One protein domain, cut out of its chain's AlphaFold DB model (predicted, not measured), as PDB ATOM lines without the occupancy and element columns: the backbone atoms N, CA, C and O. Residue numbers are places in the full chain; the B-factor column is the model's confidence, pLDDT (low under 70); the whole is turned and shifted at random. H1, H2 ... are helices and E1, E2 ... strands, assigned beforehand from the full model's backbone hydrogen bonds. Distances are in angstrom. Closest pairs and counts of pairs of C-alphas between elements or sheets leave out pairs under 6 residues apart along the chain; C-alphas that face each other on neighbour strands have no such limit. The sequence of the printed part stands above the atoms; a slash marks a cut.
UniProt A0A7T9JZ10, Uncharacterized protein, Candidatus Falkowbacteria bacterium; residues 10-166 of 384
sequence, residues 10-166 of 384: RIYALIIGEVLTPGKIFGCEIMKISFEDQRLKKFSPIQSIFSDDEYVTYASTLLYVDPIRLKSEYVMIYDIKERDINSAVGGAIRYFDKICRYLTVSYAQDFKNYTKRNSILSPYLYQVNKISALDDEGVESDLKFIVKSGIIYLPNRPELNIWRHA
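Overview. This is residues 10 to 166 of the 384 residues of an uncharacterized protein of Candidatus Falkowbacteria bacterium (UniProt A0A7T9JZ10). A strongly twisted sheet of six strands is covered on one face by one long helix, H2, which runs along the strands and on beyond the sheet. A small ribbon of two strands, E4 and E8, sits past E6, with the long loop of residues 41 to 61 leading to it, and the short helix H1 only grazes the sheet. The printed part has 157 residues, with two named helices and eight named strands in the order E1, E2, E3, H1, E4, E5, H2, E6, E7, E8. The large sheet has the order E2, E3, E5, E1, E6, E7, all antiparallel; E4 and E8 are parallel. The class is mixed, helices and strands, and the whole is compact, with a radius of gyration of the C-alphas of 16.3 A and spans of 48 by 42 by 27 A.

Arrangement. E1, residues 10 to 16, is an inner strand between E5, residues 74 to 80, and E6, residues 125 to 134. N 11 and O 78 are 2.9 A apart, and N 12 and O 130 are 2.8 A apart, within hydrogen-bond range. E2, residues 23 to 25, forms a hairpin with E3, residues 28 to 32, where N 25 and O 28 are 2.8 A apart. E3 is the antiparallel neighbour of E5, with N 29 and O 77 2.9 A apart. H1, residues 35 to 40, only grazes the sheet, with its residues 35 to 38. E4, residues 62 to 65, is parallel to E8, residues 149 to 152, at 39 degrees, with N 152 and O 64 2.8 A apart; the closest C-alphas of E4 and E6 are those of Leu 63 and Gln 127, 6.4 A. H2, residues 85 to 115, is on the sheet at a height of 5.0 A, making two layers, a helix on one face of a sheet. It lies over E5 and E1, and only just not over E6, on which 2 of its C-alphas fall; it runs along the strands, only just, at 28 degrees to E1 on the local plane. The closest C-alphas of H2 and E5 are those of Ala 92 and Tyr 78, 6.2 A. E5, H2 and E6 form a split strand-helix-strand unit, two strands running the same way with E1 between them, and its crossover is right-handed. E6 bends by 54 degrees at residue 129 and forms a hairpin with E7, residues 140 to 142, where N 133 and O 141 are 2.9 A apart. In H1 and H2 every O i to N i+4 pair is within hydrogen-bond range.

Along the chain. E1 begins at C-alpha 10, (50.515, -2.447, -21.591), and is 19.4 A long. E3 is 13.3 A, E5 19.6 A and E6 25.8 A. H2 runs 44.0 A, from C-alpha 85 at (57.020, 4.844, -23.355) to C-alpha 115. E8 ends at C-alpha 152, (39.070, 14.862, -33.578).

Size, cuts and confidence. The C-alphas of Arg 117 and Asp 136, the two farthest apart, are 51.6 A from each other. The printed part has no cut. The link from H1 to E4, 21 residues, is long. The mean pLDDT of the printed part is 74.3; residues 46 to 71 and 144 to 161 are under 70.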
ATOM      1  N   ARG A  10      51.886  -2.156 -21.158       93.25
ATOM      2  CA  ARG A  10      50.515  -2.447 -21.591       93.25
ATOM      3  C   ARG A  10      49.799  -1.159 -21.964       93.25
ATOM      4  O   ARG A  10      49.692  -0.238 -21.150       93.25
ATOM      5  N   ILE A  11      49.299  -1.095 -23.193       89.75
ATOM      6  CA  ILE A  11      48.596   0.066 -23.736       89.75
ATOM      7  C   ILE A  11      47.128  -0.294 -23.940       89.75
ATOM      8  O   ILE A  11      46.810  -1.317 -24.546       89.75
ATOM      9  N   TYR A  12      46.240   0.585 -23.479       90.06
ATOM     10  CA  TYR A  12      44.798   0.449 -23.626       90.06
ATOM     11  C   TYR A  12      44.241   1.530 -24.533       90.06
ATOM     12  O   TYR A  12      44.462   2.725 -24.303       90.06
ATOM     13  N   ALA A  13      43.437   1.114 -25.504       86.88
ATOM     14  CA  ALA A  13      42.653   2.017 -26.320       86.88
ATOM     15  C   ALA A  13      41.172   1.646 -26.294       86.88
ATOM     16  O   ALA A  13      40.814   0.497 -26.540       86.88
ATOM     17  N   LEU A  14      40.300   2.619 -26.031       84.56
ATOM     18  CA  LEU A  14      38.871   2.447 -26.274       84.56
ATOM     19  C   LEU A  14      38.654   2.380 -27.782       84.56
ATOM     20  O   LEU A  14      39.132   3.259 -28.499       84.56
ATOM     21  N   ILE A  15      37.967   1.345 -28.257       82.12
ATOM     22  CA  ILE A  15      37.640   1.180 -29.674       82.12
ATOM     23  C   ILE A  15      36.187   1.581 -29.915       82.12
ATOM     24  O   ILE A  15      35.293   1.201 -29.176       82.12
ATOM     25  N   ILE A  16      35.953   2.355 -30.965       77.31
ATOM     26  CA  ILE A  16      34.634   2.841 -31.353       77.31
ATOM     27  C   ILE A  16      34.336   2.261 -32.720       77.31
ATOM     28  O   ILE A  16      35.052   2.504 -33.697       77.31
ATOM     29  N   GLY A  17      33.267   1.492 -32.789       73.69
ATOM     30  CA  GLY A  17      32.903   0.760 -33.980       73.69
ATOM     31  C   GLY A  17      31.456   0.328 -33.931       73.69
ATOM     32  O   GLY A  17      30.780   0.453 -32.917       73.69
ATOM     33  N   GLU A  18      30.983  -0.167 -35.062       74.12
ATOM     34  CA  GLU A  18      29.606  -0.629 -35.187       74.12
ATOM     35  C   GLU A  18      29.456  -2.044 -34.636       74.12
ATOM     36  O   GLU A  18      28.460  -2.322 -33.996       74.12
ATOM     37  N   VAL A  19      30.418  -2.941 -34.869       76.19
ATOM     38  CA  VAL A  19      30.381  -4.335 -34.406       76.19
ATOM     39  C   VAL A  19      31.728  -4.704 -33.796       76.19
ATOM     40  O   VAL A  19      32.759  -4.635 -34.462       76.19
ATOM     41  N   LEU A  20      31.735  -5.128 -32.536       77.75
ATOM     42  CA  LEU A  20      32.955  -5.532 -31.840       77.75
ATOM     43  C   LEU A  20      32.743  -6.871 -31.143       77.75
ATOM     44  O   LEU A  20      31.798  -7.046 -30.379       77.75
ATOM     45  N   THR A  21      33.638  -7.819 -31.404       76.50
ATOM     46  CA  THR A  21      33.622  -9.140 -30.771       76.50
ATOM     47  C   THR A  21      34.868  -9.284 -29.899       76.50
ATOM     48  O   THR A  21      35.973  -9.083 -30.411       76.50
ATOM     49  N   PRO A  22      34.728  -9.601 -28.597       85.25
ATOM     50  CA  PRO A  22      35.875  -9.854 -27.735       85.25
ATOM     51  C   PRO A  22      36.729 -11.022 -28.235       85.25
ATOM     52  O   PRO A  22      36.206 -11.995 -28.777       85.25
ATOM     53  N   GLY A  23      38.038 -10.947 -28.016       85.31
ATOM     54  CA  GLY A  23      38.988 -11.976 -28.434       85.31
ATOM     55  C   GLY A  23      40.337 -11.408 -28.866       85.31
ATOM     56  O   GLY A  23      40.553 -10.196 -28.876       85.31
ATOM     57  N   LYS A  24      41.268 -12.295 -29.228       84.69
ATOM     58  CA  LYS A  24      42.602 -11.903 -29.701       84.69
ATOM     59  C   LYS A  24      42.594 -11.623 -31.201       84.69
ATOM     60  O   LYS A  24      42.191 -12.476 -31.984       84.69
ATOM     61  N   ILE A  25      43.103 -10.455 -31.597       80.50
ATOM     62  CA  ILE A  25      43.268 -10.027 -32.992       80.50
ATOM     63  C   ILE A  25      44.633  -9.331 -33.127       80.50
ATOM     64  O   ILE A  25      44.891  -8.323 -32.481       80.50
ATOM     65  N   PHE A  26      45.524  -9.861 -33.971       72.69
ATOM     66  CA  PHE A  26      46.868  -9.308 -34.267       72.69
ATOM     67  C   PHE A  26      47.806  -9.109 -33.074       72.69
ATOM     68  O   PHE A  26      48.586  -8.164 -33.052       72.69
ATOM     69  N   GLY A  27      47.742  -9.973 -32.063       76.06
ATOM     70  CA  GLY A  27      48.532  -9.767 -30.846       76.06
ATOM     71  C   GLY A  27      47.994  -8.650 -29.945       76.06
ATOM     72  O   GLY A  27      48.584  -8.403 -28.900       76.06
ATOM     73  N   CYS A  28      46.861  -8.034 -30.298       86.50
ATOM     74  CA  CYS A  28      46.026  -7.286 -29.368       86.50
ATOM     75  C   CYS A  28      44.899  -8.177 -28.837       86.50
ATOM     76  O   CYS A  28      44.472  -9.136 -29.486       86.50
ATOM     77  N   GLU A  29      44.367  -7.818 -27.680       92.12
ATOM     78  CA  GLU A  29      43.154  -8.395 -27.113       92.12
ATOM     79  C   GLU A  29      42.045  -7.342 -27.112       92.12
ATOM     80  O   GLU A  29      42.250  -6.226 -26.646       92.12
ATOM     81  N   ILE A  30      40.875  -7.678 -27.649       89.94
ATOM     82  CA  ILE A  30      39.664  -6.873 -27.501       89.94
ATOM     83  C   ILE A  30      38.888  -7.450 -26.323       89.94
ATOM     84  O   ILE A  30      38.444  -8.597 -26.374       89.94
ATOM     85  N   MET A  31      38.708  -6.659 -25.272       91.00
ATOM     86  CA  MET A  31      37.952  -7.042 -24.084       91.00
ATOM     87  C   MET A  31      36.771  -6.112 -23.869       91.00
ATOM     88  O   MET A  31      36.841  -4.920 -24.165       91.00
ATOM     89  N   LYS A  32      35.705  -6.652 -23.277       89.81
ATOM     90  CA  LYS A  32      34.629  -5.840 -22.722       89.81
ATOM     91  C   LYS A  32      34.961  -5.497 -21.266       89.81
ATOM     92  O   LYS A  32      35.106  -6.396 -20.444       89.81
ATOM     93  N   ILE A  33      35.093  -4.210 -20.958       87.69
ATOM     94  CA  ILE A  33      35.362  -3.666 -19.625       87.69
ATOM     95  C   ILE A  33      34.249  -2.667 -19.303       87.69
ATOM     96  O   ILE A  33      34.065  -1.692 -20.033       87.69
ATOM     97  N   SER A  34      33.511  -2.908 -18.217       86.56
ATOM     98  CA  SER A  34      32.399  -2.044 -17.810       86.56
ATOM     99  C   SER A  34      32.876  -0.614 -17.528       86.56
ATOM    100  O   SER A  34      34.029  -0.394 -17.151       86.56
ATOM    101  N   PHE A  35      31.996   0.382 -17.661       82.94
ATOM    102  CA  PHE A  35      32.355   1.768 -17.327       82.94
ATOM    103  C   PHE A  35      32.812   1.937 -15.869       82.94
ATOM    104  O   PHE A  35      33.671   2.772 -15.579       82.94
ATOM    105  N   GLU A  36      32.265   1.139 -14.949       84.62
ATOM    106  CA  GLU A  36      32.687   1.134 -13.550       84.62
ATOM    107  C   GLU A  36      34.120   0.614 -13.397       84.62
ATOM    108  O   GLU A  36      34.941   1.279 -12.764       84.62
ATOM    109  N   ASP A  37      34.452  -0.499 -14.049       87.31
ATOM    110  CA  ASP A  37      35.809  -1.050 -14.045       87.31
ATOM    111  C   ASP A  37      36.804  -0.113 -14.734       87.31
ATOM    112  O   ASP A  37      37.922   0.062 -14.250       87.31
ATOM    113  N   GLN A  38      36.412   0.535 -15.834       85.19
ATOM    114  CA  GLN A  38      37.235   1.549 -16.498       85.19
ATOM    115  C   GLN A  38      37.547   2.716 -15.548       85.19
ATOM    116  O   GLN A  38      38.698   3.152 -15.465       85.19
ATOM    117  N   ARG A  39      36.551   3.184 -14.781       84.75
ATOM    118  CA  ARG A  39      36.731   4.225 -13.755       84.75
ATOM    119  C   ARG A  39      37.673   3.759 -12.643       84.75
ATOM    120  O   ARG A  39      38.588   4.497 -12.285       84.75
ATOM    121  N   LEU A  40      37.484   2.545 -12.119       86.62
ATOM    122  CA  LEU A  40      38.341   1.964 -11.076       86.62
ATOM    123  C   LEU A  40      39.790   1.788 -11.555       86.62
ATOM    124  O   LEU A  40      40.729   2.072 -10.815       86.62
ATOM    125  N   LYS A  41      39.978   1.399 -12.822       83.38
ATOM    126  CA  LYS A  41      41.288   1.250 -13.471       83.38
ATOM    127  C   LYS A  41      41.888   2.568 -13.974       83.38
ATOM    128  O   LYS A  41      42.937   2.520 -14.618       83.38
ATOM    129  N   LYS A  42      41.254   3.712 -13.675       85.19
ATOM    130  CA  LYS A  42      41.676   5.077 -14.040       85.19
ATOM    131  C   LYS A  42      41.882   5.289 -15.541       85.19
ATOM    132  O   LYS A  42      42.849   5.920 -15.959       85.19
ATOM    133  N   PHE A  43      40.979   4.766 -16.363       80.50
ATOM    134  CA  PHE A  43      40.981   5.081 -17.788       80.50
ATOM    135  C   PHE A  43      40.704   6.572 -17.971       80.50
ATOM    136  O   PHE A  43      39.676   7.088 -17.533       80.50
ATOM    137  N   SER A  44      41.622   7.264 -18.632       75.00
ATOM    138  CA  SER A  44      41.492   8.679 -18.946       75.00
ATOM    139  C   SER A  44      42.185   8.961 -20.273       75.00
ATOM    140  O   SER A  44      43.366   8.633 -20.406       75.00
ATOM    141  N   PRO A  45      41.502   9.586 -21.243       70.62
ATOM    142  CA  PRO A  45      42.133  10.050 -22.467       70.62
ATOM    143  C   PRO A  45      43.462  10.743 -22.206       70.62
ATOM    144  O   PRO A  45      43.543  11.663 -21.389       70.62
ATOM    145  N   ILE A  46      44.501  10.297 -22.905       66.00
ATOM    146  CA  ILE A  46      45.816  10.919 -22.801       66.00
ATOM    147  C   ILE A  46      45.703  12.341 -23.345       66.00
ATOM    148  O   ILE A  46      45.367  12.549 -24.512       66.00
ATOM    149  N   GLN A  47      45.922  13.321 -22.468       56.03
ATOM    150  CA  GLN A  47      45.706  14.726 -22.789       56.03
ATOM    151  C   GLN A  47      46.782  15.252 -23.742       56.03
ATOM    152  O   GLN A  47      47.971  14.945 -23.608       56.03
ATOM    153  N   SER A  48      46.321  16.061 -24.696       52.62
ATOM    154  CA  SER A  48      47.142  16.833 -25.619       52.62
ATOM    155  C   SER A  48      47.552  18.174 -25.001       52.62
ATOM    156  O   SER A  48      46.670  18.904 -24.547       52.62
ATOM    157  N   ILE A  49      48.836  18.546 -25.046       49.25
ATOM    158  CA  ILE A  49      49.233  19.965 -24.973       49.25
ATOM    159  C   ILE A  49      49.320  20.505 -26.402       49.25
ATOM    160  O   ILE A  49      50.151  20.061 -27.197       49.25
ATOM    161  N   PHE A  50      48.470  21.482 -26.711       45.28
ATOM    162  CA  PHE A  50      48.524  22.243 -27.955       45.28
ATOM    163  C   PHE A  50      49.647  23.280 -27.847       45.28
ATOM    164  O   PHE A  50      49.553  24.210 -27.051       45.28
ATOM    165  N   SER A  51      50.723  23.105 -28.612       43.00
ATOM    166  CA  SER A  51      51.678  24.180 -28.892       43.00
ATOM    167  C   SER A  51      51.526  24.541 -30.365       43.00
ATOM    168  O   SER A  51      51.752  23.674 -31.207       43.00
ATOM    169  N   ASP A  52      51.125  25.778 -30.663       40.19
ATOM    170  CA  ASP A  52      50.952  26.278 -32.039       40.19
ATOM    171  C   ASP A  52      52.274  26.345 -32.826       40.19
ATOM    172  O   ASP A  52      52.262  26.485 -34.047       40.19
ATOM    173  N   ASP A  53      53.405  26.155 -32.146       40.72
ATOM    174  CA  ASP A  53      54.733  26.247 -32.729       40.72
ATOM    175  C   ASP A  53      55.467  24.893 -32.733       40.72
ATOM    176  O   ASP A  53      55.506  24.166 -31.736       40.72
ATOM    177  N   GLU A  54      56.098  24.630 -33.882       38.16
ATOM    178  CA  GLU A  54      57.100  23.603 -34.216       38.16
ATOM    179  C   GLU A  54      56.655  22.322 -34.951       38.16
ATOM    180  O   GLU A  54      55.633  21.690 -34.694       38.16
ATOM    181  N   TYR A  55      57.514  21.956 -35.911       38.56
ATOM    182  CA  TYR A  55      57.414  20.868 -36.883       38.56
ATOM    183  C   TYR A  55      56.822  19.566 -36.319       38.56
ATOM    184  O   TYR A  55      57.455  18.826 -35.565       38.56
ATOM    185  N   VAL A  56      55.609  19.246 -36.771       38.34
ATOM    186  CA  VAL A  56      54.872  18.039 -36.387       38.34
ATOM    187  C   VAL A  56      55.431  16.831 -37.142       38.34
ATOM    188  O   VAL A  56      55.282  16.710 -38.357       38.34
ATOM    189  N   THR A  57      56.070  15.900 -36.432       31.34
ATOM    190  CA  THR A  57      56.437  14.595 -37.008       31.34
ATOM    191  C   THR A  57      55.229  13.647 -37.011       31.34
ATOM    192  O   THR A  57      54.372  13.714 -36.131       31.34
ATOM    193  N   TYR A  58      55.162  12.704 -37.959       33.78
ATOM    194  CA  TYR A  58      54.109  11.668 -38.011       33.78
ATOM    195  C   TYR A  58      54.010  10.799 -36.743       33.78
ATOM    196  O   TYR A  58      53.000  10.132 -36.539       33.78
ATOM    197  N   ALA A  59      55.062  10.768 -35.919       32.25
ATOM    198  CA  ALA A  59      55.109  10.019 -34.665       32.25
ATOM    199  C   ALA A  59      54.422  10.755 -33.499       32.25
ATOM    200  O   ALA A  59      54.126  10.140 -32.480       32.25
ATOM    201  N   SER A  60      54.156  12.054 -33.651       35.69
ATOM    202  CA  SER A  60      53.677  12.945 -32.591       35.69
ATOM    203  C   SER A  60      52.216  13.368 -32.757       35.69
ATOM    204  O   SER A  60      51.838  14.420 -32.268       35.69
ATOM    205  N   THR A  61      51.380  12.597 -33.456       47.03
ATOM    206  CA  THR A  61      49.941  12.896 -33.555       47.03
ATOM    207  C   THR A  61      49.129  11.687 -33.114       47.03
ATOM    208  O   THR A  61      48.911  10.752 -33.880       47.03
ATOM    209  N   LEU A  62      48.677  11.695 -31.858       50.38
ATOM    210  CA  LEU A  62      47.615  10.790 -31.421       50.38
ATOM    211  C   LEU A  62      46.263  11.318 -31.887       50.38
ATOM    212  O   LEU A  62      46.041  12.527 -31.921       50.38
ATOM    213  N   LEU A  63      45.348  10.413 -32.208       53.69
ATOM    214  CA  LEU A  63      43.955  10.759 -32.433       53.69
ATOM    215  C   LEU A  63      43.325  11.127 -31.071       53.69
ATOM    216  O   LEU A  63      43.148  10.248 -30.230       53.69
ATOM    217  N   TYR A  64      43.034  12.410 -30.812       48.66
ATOM    218  CA  TYR A  64      42.364  12.837 -29.575       48.66
ATOM    219  C   TYR A  64      40.888  13.114 -29.828       48.66
ATOM    220  O   TYR A  64      40.536  14.033 -30.564       48.66
ATOM    221  N   VAL A  65      40.025  12.345 -29.175       54.44
ATOM    222  CA  VAL A  65      38.578  12.536 -29.210       54.44
ATOM    223  C   VAL A  65      38.130  13.215 -27.921       54.44
ATOM    224  O   VAL A  65      38.626  12.898 -26.840       54.44
ATOM    225  N   ASP A  66      37.171  14.135 -28.023       44.34
ATOM    226  CA  ASP A  66      36.537  14.736 -26.849       44.34
ATOM    227  C   ASP A  66      35.978  13.643 -25.899       44.34
ATOM    228  O   ASP A  66      35.081  12.887 -26.301       44.34
ATOM    229  N   PRO A  67      36.465  13.564 -24.642       42.78
ATOM    230  CA  PRO A  67      36.037  12.577 -23.652       42.78
ATOM    231  C   PRO A  67      34.524  12.569 -23.396       42.78
ATOM    232  O   PRO A  67      33.971  11.527 -23.054       42.78
ATOM    233  N   ILE A  68      33.826  13.697 -23.596       37.47
ATOM    234  CA  ILE A  68      32.371  13.808 -23.381       37.47
ATOM    235  C   ILE A  68      31.588  12.890 -24.344       37.47
ATOM    236  O   ILE A  68      30.437  12.534 -24.075       37.47
ATOM    237  N   ARG A  69      32.207  12.468 -25.457       47.88
ATOM    238  CA  ARG A  69      31.570  11.675 -26.522       47.88
ATOM    239  C   ARG A  69      32.009  10.212 -26.581       47.88
ATOM    240  O   ARG A  69      31.418   9.462 -27.355       47.88
ATOM    241  N   LEU A  70      32.995   9.789 -25.788       54.72
ATOM    242  CA  LEU A  70      33.487   8.410 -25.807       54.72
ATOM    243  C   LEU A  70      32.818   7.561 -24.729       54.72
ATOM    244  O   LEU A  70      33.169   7.616 -23.554       54.72
ATOM    245  N   LYS A  71      31.846   6.754 -25.154       62.97
ATOM    246  CA  LYS A  71      31.216   5.720 -24.333       62.97
ATOM    247  C   LYS A  71      31.321   4.392 -25.070       62.97
ATOM    248  O   LYS A  71      30.408   4.042 -25.804       62.97
ATOM    249  N   SER A  72      32.438   3.695 -24.878       75.88
ATOM    250  CA  SER A  72      32.583   2.305 -25.303       75.88
ATOM    251  C   SER A  72      32.973   1.436 -24.120       75.88
ATOM    252  O   SER A  72      33.817   1.823 -23.310       75.88
ATOM    253  N   GLU A  73      32.366   0.256 -24.029       82.19
ATOM    254  CA  GLU A  73      32.803  -0.794 -23.106       82.19
ATOM    255  C   GLU A  73      33.898  -1.673 -23.725       82.19
ATOM    256  O   GLU A  73      34.457  -2.524 -23.040       82.19
ATOM    257  N   TYR A  74      34.226  -1.490 -25.005       86.75
ATOM    258  CA  TYR A  74      35.223  -2.297 -25.694       86.75
ATOM    259  C   TYR A  74      36.598  -1.631 -25.665       86.75
ATOM    260  O   TYR A  74      36.790  -0.479 -26.063       86.75
ATOM    261  N   VAL A  75      37.584  -2.398 -25.212       88.12
ATOM    262  CA  VAL A  75      38.958  -1.950 -25.003       88.12
ATOM    263  C   VAL A  75      39.905  -2.853 -25.778       88.12
ATOM    264  O   VAL A  75      39.920  -4.062 -25.566       88.12
ATOM    265  N   MET A  76      40.713  -2.262 -26.655       91.00
ATOM    266  CA  MET A  76      41.893  -2.901 -27.227       91.00
ATOM    267  C   MET A  76      43.051  -2.815 -26.237       91.00
ATOM    268  O   MET A  76      43.393  -1.730 -25.765       91.00
ATOM    269  N   ILE A  77      43.673  -3.953 -25.965       93.81
ATOM    270  CA  ILE A  77      44.829  -4.107 -25.089       93.81
ATOM    271  C   ILE A  77      45.989  -4.592 -25.945       93.81
ATOM    272  O   ILE A  77      45.840  -5.556 -26.699       93.81
ATOM    273  N   TYR A  78      47.133  -3.928 -25.840       93.31
ATOM    274  CA  TYR A  78      48.351  -4.347 -26.515       93.31
ATOM    275  C   TYR A  78      49.524  -4.368 -25.543       93.31
ATOM    276  O   TYR A  78      49.860  -3.343 -24.942       93.31
ATOM    277  N   ASP A  79      50.140  -5.541 -25.428       92.75
ATOM    278  CA  ASP A  79      51.320  -5.776 -24.607       92.75
ATOM    279  C   ASP A  79      52.559  -5.723 -25.499       92.75
ATOM    280  O   ASP A  79      52.654  -6.441 -26.497       92.75
ATOM    281  N   ILE A  80      53.514  -4.862 -25.150       89.62
ATOM    282  CA  ILE A  80      54.722  -4.636 -25.946       89.62
ATOM    283  C   ILE A  80      55.955  -4.540 -25.051       89.62
ATOM    284  O   ILE A  80      55.902  -4.045 -23.923       89.62
ATOM    285  N   LYS A  81      57.086  -5.018 -25.575       90.00
ATOM    286  CA  LYS A  81      58.407  -4.747 -25.019       90.00
ATOM    287  C   LYS A  81      59.080  -3.627 -25.804       90.00
ATOM    288  O   LYS A  81      59.376  -3.810 -26.979       90.00
ATOM    289  N   GLU A  82      59.366  -2.506 -25.156       87.00
ATOM    290  CA  GLU A  82      60.083  -1.380 -25.766       87.00
ATOM    291  C   GLU A  82      61.060  -0.730 -24.788       87.00
ATOM    292  O   GLU A  82      61.016  -0.965 -23.580       87.00
ATOM    293  N   ARG A  83      61.975   0.094 -25.308       82.69
ATOM    294  CA  ARG A  83      62.954   0.808 -24.467       82.69
ATOM    295  C   ARG A  83      62.336   1.951 -23.670       82.69
ATOM    296  O   ARG A  83      62.819   2.259 -22.586       82.69
ATOM    297  N   ASP A  84      61.316   2.594 -24.227       80.88
ATOM    298  CA  ASP A  84      60.690   3.778 -23.653       80.88
ATOM    299  C   ASP A  84      59.197   3.858 -24.002       80.88
ATOM    300  O   ASP A  84      58.716   3.229 -24.948       80.88
ATOM    301  N   ILE A  85      58.471   4.677 -23.237       79.06
ATOM    302  CA  ILE A  85      57.020   4.844 -23.355       79.06
ATOM    303  C   ILE A  85      56.580   5.406 -24.718       79.06
ATOM    304  O   ILE A  85      55.530   5.004 -25.216       79.06
ATOM    305  N   ASN A  86      57.363   6.282 -25.362       75.38
ATOM    306  CA  ASN A  86      56.996   6.823 -26.677       75.38
ATOM    307  C   ASN A  86      57.090   5.735 -27.745       75.38
ATOM    308  O   ASN A  86      56.195   5.613 -28.582       75.38
ATOM    309  N   SER A  87      58.150   4.926 -27.695       74.12
ATOM    310  CA  SER A  87      58.322   3.769 -28.575       74.12
ATOM    311  C   SER A  87      57.200   2.745 -28.367       74.12
ATOM    312  O   SER A  87      56.595   2.302 -29.343       74.12
ATOM    313  N   ALA A  88      56.832   2.459 -27.110       82.31
ATOM    314  CA  ALA A  88      55.722   1.566 -26.762       82.31
ATOM    315  C   ALA A  88      54.381   2.049 -27.336       82.31
ATOM    316  O   ALA A  88      53.652   1.289 -27.978       82.31
ATOM    317  N   VAL A  89      54.082   3.340 -27.170       80.81
ATOM    318  CA  VAL A  89      52.878   3.974 -27.719       80.81
ATOM    319  C   VAL A  89      52.898   3.962 -29.247       80.81
ATOM    320  O   VAL A  89      51.911   3.576 -29.868       80.81
ATOM    321  N   GLY A  90      54.024   4.317 -29.869       73.12
ATOM    322  CA  GLY A  90      54.198   4.272 -31.320       73.12
ATOM    323  C   GLY A  90      54.011   2.867 -31.900       73.12
ATOM    324  O   GLY A  90      53.407   2.717 -32.965       73.12
ATOM    325  N   GLY A  91      54.483   1.840 -31.190       78.62
ATOM    326  CA  GLY A  91      54.228   0.436 -31.493       78.62
ATOM    327  C   GLY A  91      52.738   0.111 -31.422       78.62
ATOM    328  O   GLY A  91      52.159  -0.300 -32.426       78.62
ATOM    329  N   ALA A  92      52.095   0.388 -30.286       84.88
ATOM    330  CA  ALA A  92      50.676   0.110 -30.059       84.88
ATOM    331  C   ALA A  92      49.753   0.780 -31.090       84.88
ATOM    332  O   ALA A  92      48.891   0.120 -31.669       84.88
ATOM    333  N   ILE A  93      49.983   2.062 -31.397       80.81
ATOM    334  CA  ILE A  93      49.231   2.820 -32.414       80.81
ATOM    335  C   ILE A  93      49.236   2.086 -33.752       80.81
ATOM    336  O   ILE A  93      48.191   1.969 -34.382       80.81
ATOM    337  N   ARG A  94      50.385   1.558 -34.202       80.75
ATOM    338  CA  ARG A  94      50.472   0.843 -35.489       80.75
ATOM    339  C   ARG A  94      49.580  -0.397 -35.513       80.75
ATOM    340  O   ARG A  94      48.991  -0.684 -36.557       80.75
ATOM    341  N   TYR A  95      49.491  -1.109 -34.392       86.38
ATOM    342  CA  TYR A  95      48.644  -2.290 -34.242       86.38
ATOM    343  C   TYR A  95      47.160  -1.914 -34.179       86.38
ATOM    344  O   TYR A  95      46.367  -2.485 -34.927       86.38
ATOM    345  N   PHE A  96      46.790  -0.904 -33.390       86.12
ATOM    346  CA  PHE A  96      45.416  -0.392 -33.322       86.12
ATOM    347  C   PHE A  96      44.925   0.125 -34.680       86.12
ATOM    348  O   PHE A  96      43.869  -0.290 -35.153       86.12
ATOM    349  N   ASP A  97      45.737   0.929 -35.372       82.69
ATOM    350  CA  ASP A  97      45.463   1.384 -36.738       82.69
ATOM    351  C   ASP A  97      45.227   0.212 -37.691       82.69
ATOM    352  O   ASP A  97      44.328   0.255 -38.533       82.69
ATOM    353  N   LYS A  98      46.062  -0.831 -37.596       86.31
ATOM    354  CA  LYS A  98      45.940  -2.015 -38.445       86.31
ATOM    355  C   LYS A  98      44.637  -2.757 -38.151       86.31
ATOM    356  O   LYS A  98      43.928  -3.088 -39.092       86.31
ATOM    357  N   ILE A  99      44.271  -2.952 -36.890       89.62
ATOM    358  CA  ILE A  99      43.009  -3.604 -36.515       89.62
ATOM    359  C   ILE A  99      41.806  -2.797 -37.019       89.62
ATOM    360  O   ILE A  99      40.957  -3.342 -37.728       89.62
ATOM    361  N   CYS A 100      41.765  -1.488 -36.754       88.38
ATOM    362  CA  CYS A 100      40.669  -0.625 -37.198       88.38
ATOM    363  C   CYS A 100      40.509  -0.619 -38.723       88.38
ATOM    364  O   CYS A 100      39.384  -0.642 -39.222       88.38
ATOM    365  N   ARG A 101      41.613  -0.655 -39.476       89.62
ATOM    366  CA  ARG A 101      41.621  -0.794 -40.941       89.62
ATOM    367  C   ARG A 101      40.855  -2.032 -41.422       89.62
ATOM    368  O   ARG A 101      39.972  -1.905 -42.270       89.62
ATOM    369  N   TYR A 102      41.156  -3.214 -40.881       91.75
ATOM    370  CA  TYR A 102      40.489  -4.458 -41.295       91.75
ATOM    371  C   TYR A 102      39.052  -4.563 -40.783       91.75
ATOM    372  O   TYR A 102      38.180  -5.005 -41.533       91.75
ATOM    373  N   LEU A 103      38.776  -4.101 -39.560       90.88
ATOM    374  CA  LEU A 103      37.408  -4.026 -39.034       90.88
ATOM    375  C   LEU A 103      36.527  -3.119 -39.902       90.88
ATOM    376  O   LEU A 103      35.397  -3.478 -40.226       90.88
ATOM    377  N   THR A 104      37.071  -1.989 -40.362       90.19
ATOM    378  CA  THR A 104      36.380  -1.050 -41.258       90.19
ATOM    379  C   THR A 104      35.983  -1.706 -42.581       90.19
ATOM    380  O   THR A 104      34.836  -1.587 -43.015       90.19
ATOM    381  N   VAL A 105      36.904  -2.432 -43.224       92.56
ATOM    382  CA  VAL A 105      36.613  -3.134 -44.488       92.56
ATOM    383  C   VAL A 105      35.629  -4.283 -44.270       92.56
ATOM    384  O   VAL A 105      34.718  -4.471 -45.074       92.56
ATOM    385  N   SER A 106      35.771  -5.017 -43.168       92.44
ATOM    386  CA  SER A 106      34.885  -6.136 -42.826       92.44
ATOM    387  C   SER A 106      33.463  -5.667 -42.545       92.44
ATOM    388  O   SER A 106      32.511  -6.273 -43.027       92.44
ATOM    389  N   TYR A 107      33.300  -4.529 -41.871       89.75
ATOM    390  CA  TYR A 107      31.993  -3.911 -41.676       89.75
ATOM    391  C   TYR A 107      31.350  -3.451 -42.987       89.75
ATOM    392  O   TYR A 107      30.154  -3.646 -43.197       89.75
ATOM    393  N   ALA A 108      32.134  -2.867 -43.896       90.44
ATOM    394  CA  ALA A 108      31.617  -2.479 -45.202       90.44
ATOM    395  C   ALA A 108      31.115  -3.703 -45.995       90.44
ATOM    396  O   ALA A 108      30.052  -3.646 -46.620       90.44
ATOM    397  N   GLN A 109      31.835  -4.826 -45.902       91.44
ATOM    398  CA  GLN A 109      31.432  -6.102 -46.489       91.44
ATOM    399  C   GLN A 109      30.181  -6.694 -45.816       91.44
ATOM    400  O   GLN A 109      29.277  -7.150 -46.518       91.44
ATOM    401  N   ASP A 110      30.086  -6.640 -44.486       90.75
ATOM    402  CA  ASP A 110      28.904  -7.045 -43.712       90.75
ATOM    403  C   ASP A 110      27.654  -6.290 -44.171       90.75
ATOM    404  O   ASP A 110      26.645  -6.889 -44.548       90.75
ATOM    405  N   PHE A 111      27.755  -4.959 -44.221       87.12
ATOM    406  CA  PHE A 111      26.668  -4.083 -44.636       87.12
ATOM    407  C   PHE A 111      26.222  -4.377 -46.070       87.12
ATOM    408  O   PHE A 111      25.021  -4.484 -46.341       87.12
ATOM    409  N   LYS A 112      27.178  -4.537 -46.991       88.62
ATOM    410  CA  LYS A 112      26.909  -4.895 -48.388       88.62
ATOM    411  C   LYS A 112      26.175  -6.228 -48.488       88.62
ATOM    412  O   LYS A 112      25.164  -6.329 -49.183       88.62
ATOM    413  N   ASN A 113      26.659  -7.245 -47.783       88.00
ATOM    414  CA  ASN A 113      26.081  -8.580 -47.817       88.00
ATOM    415  C   ASN A 113      24.674  -8.626 -47.212       88.00
ATOM    416  O   ASN A 113      23.809  -9.312 -47.765       88.00
ATOM    417  N   TYR A 114      24.447  -7.885 -46.126       85.44
ATOM    418  CA  TYR A 114      23.161  -7.785 -45.441       85.44
ATOM    419  C   TYR A 114      22.127  -6.997 -46.256       85.44
ATOM    420  O   TYR A 114      21.014  -7.466 -46.477       85.44
ATOM    421  N   THR A 115      22.492  -5.811 -46.751       83.12
ATOM    422  CA  THR A 115      21.543  -4.918 -47.438       83.12
ATOM    423  C   THR A 115      21.401  -5.183 -48.934       83.12
ATOM    424  O   THR A 115      20.466  -4.671 -49.550       83.12
ATOM    425  N   LYS A 116      22.339  -5.927 -49.538       79.81
ATOM    426  CA  LYS A 116      22.496  -6.078 -50.998       79.81
ATOM    427  C   LYS A 116      22.642  -4.738 -51.738       79.81
ATOM    428  O   LYS A 116      22.362  -4.650 -52.932       79.81
ATOM    429  N   ARG A 117      23.074  -3.685 -51.037       77.06
ATOM    430  CA  ARG A 117      23.350  -2.351 -51.593       77.06
ATOM    431  C   ARG A 117      24.855  -2.119 -51.701       77.06
ATOM    432  O   ARG A 117      25.655  -2.967 -51.315       77.06
ATOM    433  N   ASN A 118      25.237  -0.961 -52.236       71.31
ATOM    434  CA  ASN A 118      26.634  -0.530 -52.246       71.31
ATOM    435  C   ASN A 118      27.193  -0.481 -50.818       71.31
ATOM    436  O   ASN A 118      26.469  -0.155 -49.873       71.31
ATOM    437  N   SER A 119      28.487  -0.768 -50.691       72.12
ATOM    438  CA  SER A 119      29.209  -0.692 -49.423       72.12
ATOM    439  C   SER A 119      29.092   0.705 -48.811       72.12
ATOM    440  O   SER A 119      29.248   1.700 -49.517       72.12
ATOM    441  N   ILE A 120      28.864   0.794 -47.501       71.75
ATOM    442  CA  ILE A 120      29.018   2.044 -46.746       71.75
ATOM    443  C   ILE A 120      30.305   1.940 -45.941       71.75
ATOM    444  O   ILE A 120      30.556   0.923 -45.294       71.75
ATOM    445  N   LEU A 121      31.115   2.994 -45.985       74.00
ATOM    446  CA  LEU A 121      32.342   3.071 -45.212       74.00
ATOM    447  C   LEU A 121      32.056   3.758 -43.876       74.00
ATOM    448  O   LEU A 121      31.817   4.959 -43.819       74.00
ATOM    449  N   SER A 122      32.057   2.978 -42.797       78.81
ATOM    450  CA  SER A 122      31.992   3.488 -41.425       78.81
ATOM    451  C   SER A 122      33.299   3.102 -40.733       78.81
ATOM    452  O   SER A 122      33.478   1.925 -40.413       78.81
ATOM    453  N   PRO A 123      34.262   4.030 -40.574       80.00
ATOM    454  CA  PRO A 123      35.560   3.680 -40.014       80.00
ATOM    455  C   PRO A 123      35.472   3.347 -38.536       80.00
ATOM    456  O   PRO A 123      34.799   4.048 -37.779       80.00
ATOM    457  N   TYR A 124      36.216   2.322 -38.139       82.31
ATOM    458  CA  TYR A 124      36.522   2.046 -36.743       82.31
ATOM    459  C   TYR A 124      37.568   3.038 -36.273       82.31
ATOM    460  O   TYR A 124      38.501   3.376 -37.001       82.31
ATOM    461  N   LEU A 125      37.409   3.510 -35.053       79.88
ATOM    462  CA  LEU A 125      38.243   4.542 -34.466       79.88
ATOM    463  C   LEU A 125      38.687   4.075 -33.090       79.88
ATOM    464  O   LEU A 125      38.106   3.151 -32.528       79.88
ATOM    465  N   TYR A 126      39.717   4.701 -32.545       80.81
ATOM    466  CA  TYR A 126      40.174   4.382 -31.205       80.81
ATOM    467  C   TYR A 126      40.750   5.609 -30.512       80.81
ATOM    468  O   TYR A 126      41.180   6.561 -31.165       80.81
ATOM    469  N   GLN A 127      40.771   5.561 -29.185       78.94
ATOM    470  CA  GLN A 127      41.444   6.542 -28.346       78.94
ATOM    471  C   GLN A 127      42.279   5.824 -27.296       78.94
ATOM    472  O   GLN A 127      41.774   4.944 -26.605       78.94
ATOM    473  N   VAL A 128      43.557   6.187 -27.182       80.56
ATOM    474  CA  VAL A 128      44.431   5.648 -26.134       80.56
ATOM    475  C   VAL A 128      44.069   6.303 -24.801       80.56
ATOM    476  O   VAL A 128      44.146   7.525 -24.658       80.56
ATOM    477  N   ASN A 129      43.687   5.475 -23.828       79.38
ATOM    478  CA  ASN A 129      43.093   5.921 -22.562       79.38
ATOM    479  C   ASN A 129      43.861   5.454 -21.325       79.38
ATOM    480  O   ASN A 129      43.545   5.880 -20.218       79.38
ATOM    481  N   LYS A 130      44.838   4.559 -21.473       86.31
ATOM    482  CA  LYS A 130      45.704   4.157 -20.366       86.31
ATOM    483  C   LYS A 130      46.998   3.555 -20.899       86.31
ATOM    484  O   LYS A 130      46.986   2.832 -21.895       86.31
ATOM    485  N   ILE A 131      48.104   3.833 -20.218       87.25
ATOM    486  CA  ILE A 131      49.395   3.174 -20.428       87.25
ATOM    487  C   ILE A 131      49.904   2.729 -19.062       87.25
ATOM    488  O   ILE A 131      49.871   3.505 -18.106       87.25
ATOM    489  N   SER A 132      50.382   1.494 -18.984       90.38
ATOM    490  CA  SER A 132      50.942   0.917 -17.762       90.38
ATOM    491  C   SER A 132      52.317   0.329 -18.048       90.38
ATOM    492  O   SER A 132      52.532  -0.219 -19.130       90.38
ATOM    493  N   ALA A 133      53.237   0.432 -17.092       91.38
ATOM    494  CA  ALA A 133      54.424  -0.416 -17.060       91.38
ATOM    495  C   ALA A 133      54.054  -1.770 -16.445       91.38
ATOM    496  O   ALA A 133      53.213  -1.829 -15.546       91.38
ATOM    497  N   LEU A 134      54.682  -2.833 -16.939       92.06
ATOM    498  CA  LEU A 134      54.540  -4.196 -16.438       92.06
ATOM    499  C   LEU A 134      55.837  -4.613 -15.748       92.06
ATOM    500  O   LEU A 134      56.921  -4.392 -16.296       92.06
ATOM    501  N   ASP A 135      55.725  -5.214 -14.568       89.25
ATOM    502  CA  ASP A 135      56.848  -5.901 -13.930       89.25
ATOM    503  C   ASP A 135      57.010  -7.346 -14.443       89.25
ATOM    504  O   ASP A 135      56.293  -7.804 -15.339       89.25
ATOM    505  N   ASP A 136      57.972  -8.084 -13.880       84.94
ATOM    506  CA  ASP A 136      58.277  -9.461 -14.286       84.94
ATOM    507  C   ASP A 136      57.136 -10.461 -14.024       84.94
ATOM    508  O   ASP A 136      57.134 -11.552 -14.621       84.94
ATOM    509  N   GLU A 137      56.183 -10.097 -13.162       84.31
ATOM    510  CA  GLU A 137      54.975 -10.852 -12.817       84.31
ATOM    511  C   GLU A 137      53.749 -10.389 -13.631       84.31
ATOM    512  O   GLU A 137      52.696 -11.027 -13.589       84.31
ATOM    513  N   GLY A 138      53.890  -9.326 -14.434       81.50
ATOM    514  CA  GLY A 138      52.819  -8.734 -15.233       81.50
ATOM    515  C   GLY A 138      51.902  -7.800 -14.441       81.50
ATOM    516  O   GLY A 138      50.808  -7.481 -14.915       81.50
ATOM    517  N   VAL A 139      52.318  -7.367 -13.247       87.50
ATOM    518  CA  VAL A 139      51.587  -6.396 -12.432       87.50
ATOM    519  C   VAL A 139      51.736  -5.008 -13.048       87.50
ATOM    520  O   VAL A 139      52.819  -4.574 -13.440       87.50
ATOM    521  N   GLU A 140      50.609  -4.307 -13.148       89.94
ATOM    522  CA  GLU A 140      50.527  -2.995 -13.777       89.94
ATOM    523  C   GLU A 140      50.874  -1.866 -12.802       89.94
ATOM    524  O   GLU A 140      50.326  -1.774 -11.702       89.94
ATOM    525  N   SER A 141      51.703  -0.933 -13.263       87.06
ATOM    526  CA  SER A 141      51.904   0.372 -12.631       87.06
ATOM    527  C   SER A 141      51.502   1.490 -13.596       87.06
ATOM    528  O   SER A 141      51.948   1.535 -14.744       87.06
ATOM    529  N   ASP A 142      50.618   2.386 -13.143       80.44
ATOM    530  CA  ASP A 142      50.091   3.478 -13.970       80.44
ATOM    531  C   ASP A 142      51.220   4.445 -14.377       80.44
ATOM    532  O   ASP A 142      51.940   4.969 -13.522       80.44
ATOM    533  N   LEU A 143      51.334   4.753 -15.672       78.38
ATOM    534  CA  LEU A 143      52.262   5.768 -16.175       78.38
ATOM    535  C   LEU A 143      51.511   7.051 -16.535       78.38
ATOM    536  O   LEU A 143      50.485   7.026 -17.214       78.38
ATOM    537  N   LYS A 144      52.053   8.204 -16.125       69.50
ATOM    538  CA  LYS A 144      51.592   9.501 -16.631       69.50
ATOM    539  C   LYS A 144      52.264   9.770 -17.969       69.50
ATOM    540  O   LYS A 144      53.485   9.865 -18.040       69.50
ATOM    541  N   PHE A 145      51.458   9.930 -19.008       65.56
ATOM    542  CA  PHE A 145      51.924  10.290 -20.338       65.56
ATOM    543  C   PHE A 145      51.155  11.516 -20.816       65.56
ATOM    544  O   PHE A 145      49.940  11.596 -20.637       65.56
ATOM    545  N   ILE A 146      51.871  12.481 -21.382       60.62
ATOM    546  CA  ILE A 146      51.300  13.685 -21.981       60.62
ATOM    547  C   ILE A 146      51.757  13.689 -23.427       60.62
ATOM    548  O   ILE A 146      52.944  13.520 -23.703       60.62
ATOM    549  N   VAL A 147      50.818  13.862 -24.346       56.00
ATOM    550  CA  VAL A 147      51.101  13.843 -25.781       56.00
ATOM    551  C   VAL A 147      50.881  15.240 -26.341       56.00
ATOM    552  O   VAL A 147      50.180  16.049 -25.749       56.00
ATOM    553  N   LYS A 148      51.504  15.562 -27.473       52.62
ATOM    554  CA  LYS A 148      51.070  16.675 -28.325       52.62
ATOM    555  C   LYS A 148      50.123  16.080 -29.366       52.62
ATOM    556  O   LYS A 148      50.474  15.087 -29.988       52.62
ATOM    557  N   SER A 149      48.897  16.563 -29.513       49.38
ATOM    558  CA  SER A 149      47.909  15.916 -30.392       49.38
ATOM    559  C   SER A 149      46.861  16.888 -30.950       49.38
ATOM    560  O   SER A 149      46.584  17.934 -30.369       49.38
ATOM    561  N   GLY A 150      46.299  16.537 -32.113       48.53
ATOM    562  CA  GLY A 150      45.230  17.264 -32.798       48.53
ATOM    563  C   GLY A 150      43.826  16.776 -32.418       48.53
ATOM    564  O   GLY A 150      43.614  15.608 -32.102       48.53
ATOM    565  N   ILE A 151      42.858  17.695 -32.473       45.97
ATOM    566  CA  ILE A 151      41.451  17.465 -32.102       45.97
ATOM    567  C   ILE A 151      40.714  16.677 -33.181       45.97
ATOM    568  O   ILE A 151      40.739  17.064 -34.351       45.97
ATOM    569  N   ILE A 152      39.952  15.673 -32.748       47.72
ATOM    570  CA  ILE A 152      39.070  14.862 -33.578       47.72
ATOM    571  C   ILE A 152      37.642  14.909 -33.049       47.72
ATOM    572  O   ILE A 152      37.371  14.633 -31.880       47.72
ATOM    573  N   TYR A 153      36.706  15.226 -33.940       38.69
ATOM    574  CA  TYR A 153      35.277  15.189 -33.650       38.69
ATOM    575  C   TYR A 153      34.694  13.867 -34.113       38.69
ATOM    576  O   TYR A 153      34.741  13.580 -35.302       38.69
ATOM    577  N   LEU A 154      34.098  13.092 -33.206       47.00
ATOM    578  CA  LEU A 154      33.401  11.864 -33.581       47.00
ATOM    579  C   LEU A 154      31.874  12.008 -33.535       47.00
ATOM    580  O   LEU A 154      31.345  12.724 -32.671       47.00
ATOM    581  N   PRO A 155      31.162  11.336 -34.458       40.03
ATOM    582  CA  PRO A 155      29.724  11.153 -34.376       40.03
ATOM    583  C   PRO A 155      29.385  10.108 -33.306       40.03
ATOM    584  O   PRO A 155      30.148   9.172 -33.073       40.03
ATOM    585  N   ASN A 156      28.215  10.247 -32.685       42.78
ATOM    586  CA  ASN A 156      27.650   9.199 -31.839       42.78
ATOM    587  C   ASN A 156      27.288   7.991 -32.722       42.78
ATOM    588  O   ASN A 156      26.602   8.173 -33.731       42.78
ATOM    589  N   ARG A 157      27.753   6.785 -32.375       57.03
ATOM    590  CA  ARG A 157      27.459   5.554 -33.124       57.03
ATOM    591  C   ARG A 157      26.985   4.460 -32.165       57.03
ATOM    592  O   ARG A 157      27.713   4.158 -31.225       57.03
ATOM    593  N   PRO A 158      25.780   3.897 -32.357       51.09
ATOM    594  CA  PRO A 158      25.293   2.809 -31.520       51.09
ATOM    595  C   PRO A 158      26.097   1.529 -31.786       51.09
ATOM    596  O   PRO A 158      26.234   1.109 -32.931       51.09
ATOM    597  N   GLU A 159      26.613   0.912 -30.725       61.97
ATOM    598  CA  GLU A 159      27.372  -0.340 -30.799       61.97
ATOM    599  C   GLU A 159      26.426  -1.544 -30.965       61.97
ATOM    600  O   GLU A 159      25.430  -1.685 -30.251       61.97
ATOM    601  N   LEU A 160      26.743  -2.430 -31.905       63.31
ATOM    602  CA  LEU A 160      26.136  -3.746 -32.081       63.31
ATOM    603  C   LEU A 160      27.090  -4.827 -31.563       63.31
ATOM    604  O   LEU A 160      28.309  -4.734 -31.681       63.31
ATOM    605  N   ASN A 161      26.513  -5.905 -31.037       66.19
ATOM    606  CA  ASN A 161      27.283  -6.993 -30.425       66.19
ATOM    607  C   ASN A 161      27.598  -8.150 -31.393       66.19
ATOM    608  O   ASN A 161      28.357  -9.045 -31.033       66.19
ATOM    609  N   ILE A 162      26.999  -8.171 -32.591       79.56
ATOM    610  CA  ILE A 162      27.159  -9.252 -33.577       79.56
ATOM    611  C   ILE A 162      27.207  -8.712 -35.009       79.56
ATOM    612  O   ILE A 162      26.581  -7.698 -35.325       79.56
ATOM    613  N   TRP A 163      27.924  -9.424 -35.882       87.25
ATOM    614  CA  TRP A 163      27.882  -9.195 -37.327       87.25
ATOM    615  C   TRP A 163      26.479  -9.474 -37.873       87.25
ATOM    616  O   TRP A 163      25.782 -10.365 -37.384       87.25
ATOM    617  N   ARG A 164      26.051  -8.729 -38.899       87.88
ATOM    618  CA  ARG A 164      24.725  -8.931 -39.506       87.88
ATOM    619  C   ARG A 164      24.717 -10.119 -40.460       87.88
ATOM    620  O   ARG A 164      23.672 -10.731 -40.664       87.88
ATOM    621  N   HIS A 165      25.863 -10.432 -41.057       89.12
ATOM    622  CA  HIS A 165      26.045 -11.571 -41.944       89.12
ATOM    623  C   HIS A 165      26.935 -12.639 -41.293       89.12
ATOM    624  O   HIS A 165      27.994 -12.328 -40.750       89.12
ATOM    625  N   ALA A 166      26.524 -13.909 -41.388       87.31
ATOM    626  CA  ALA A 166      27.195 -15.030 -40.720       87.31
ATOM    627  C   ALA A 166      28.668 -15.191 -41.145       87.31
ATOM    628  O   ALA A 166      29.538 -15.412 -40.307       87.31
TER     629      ALA A 166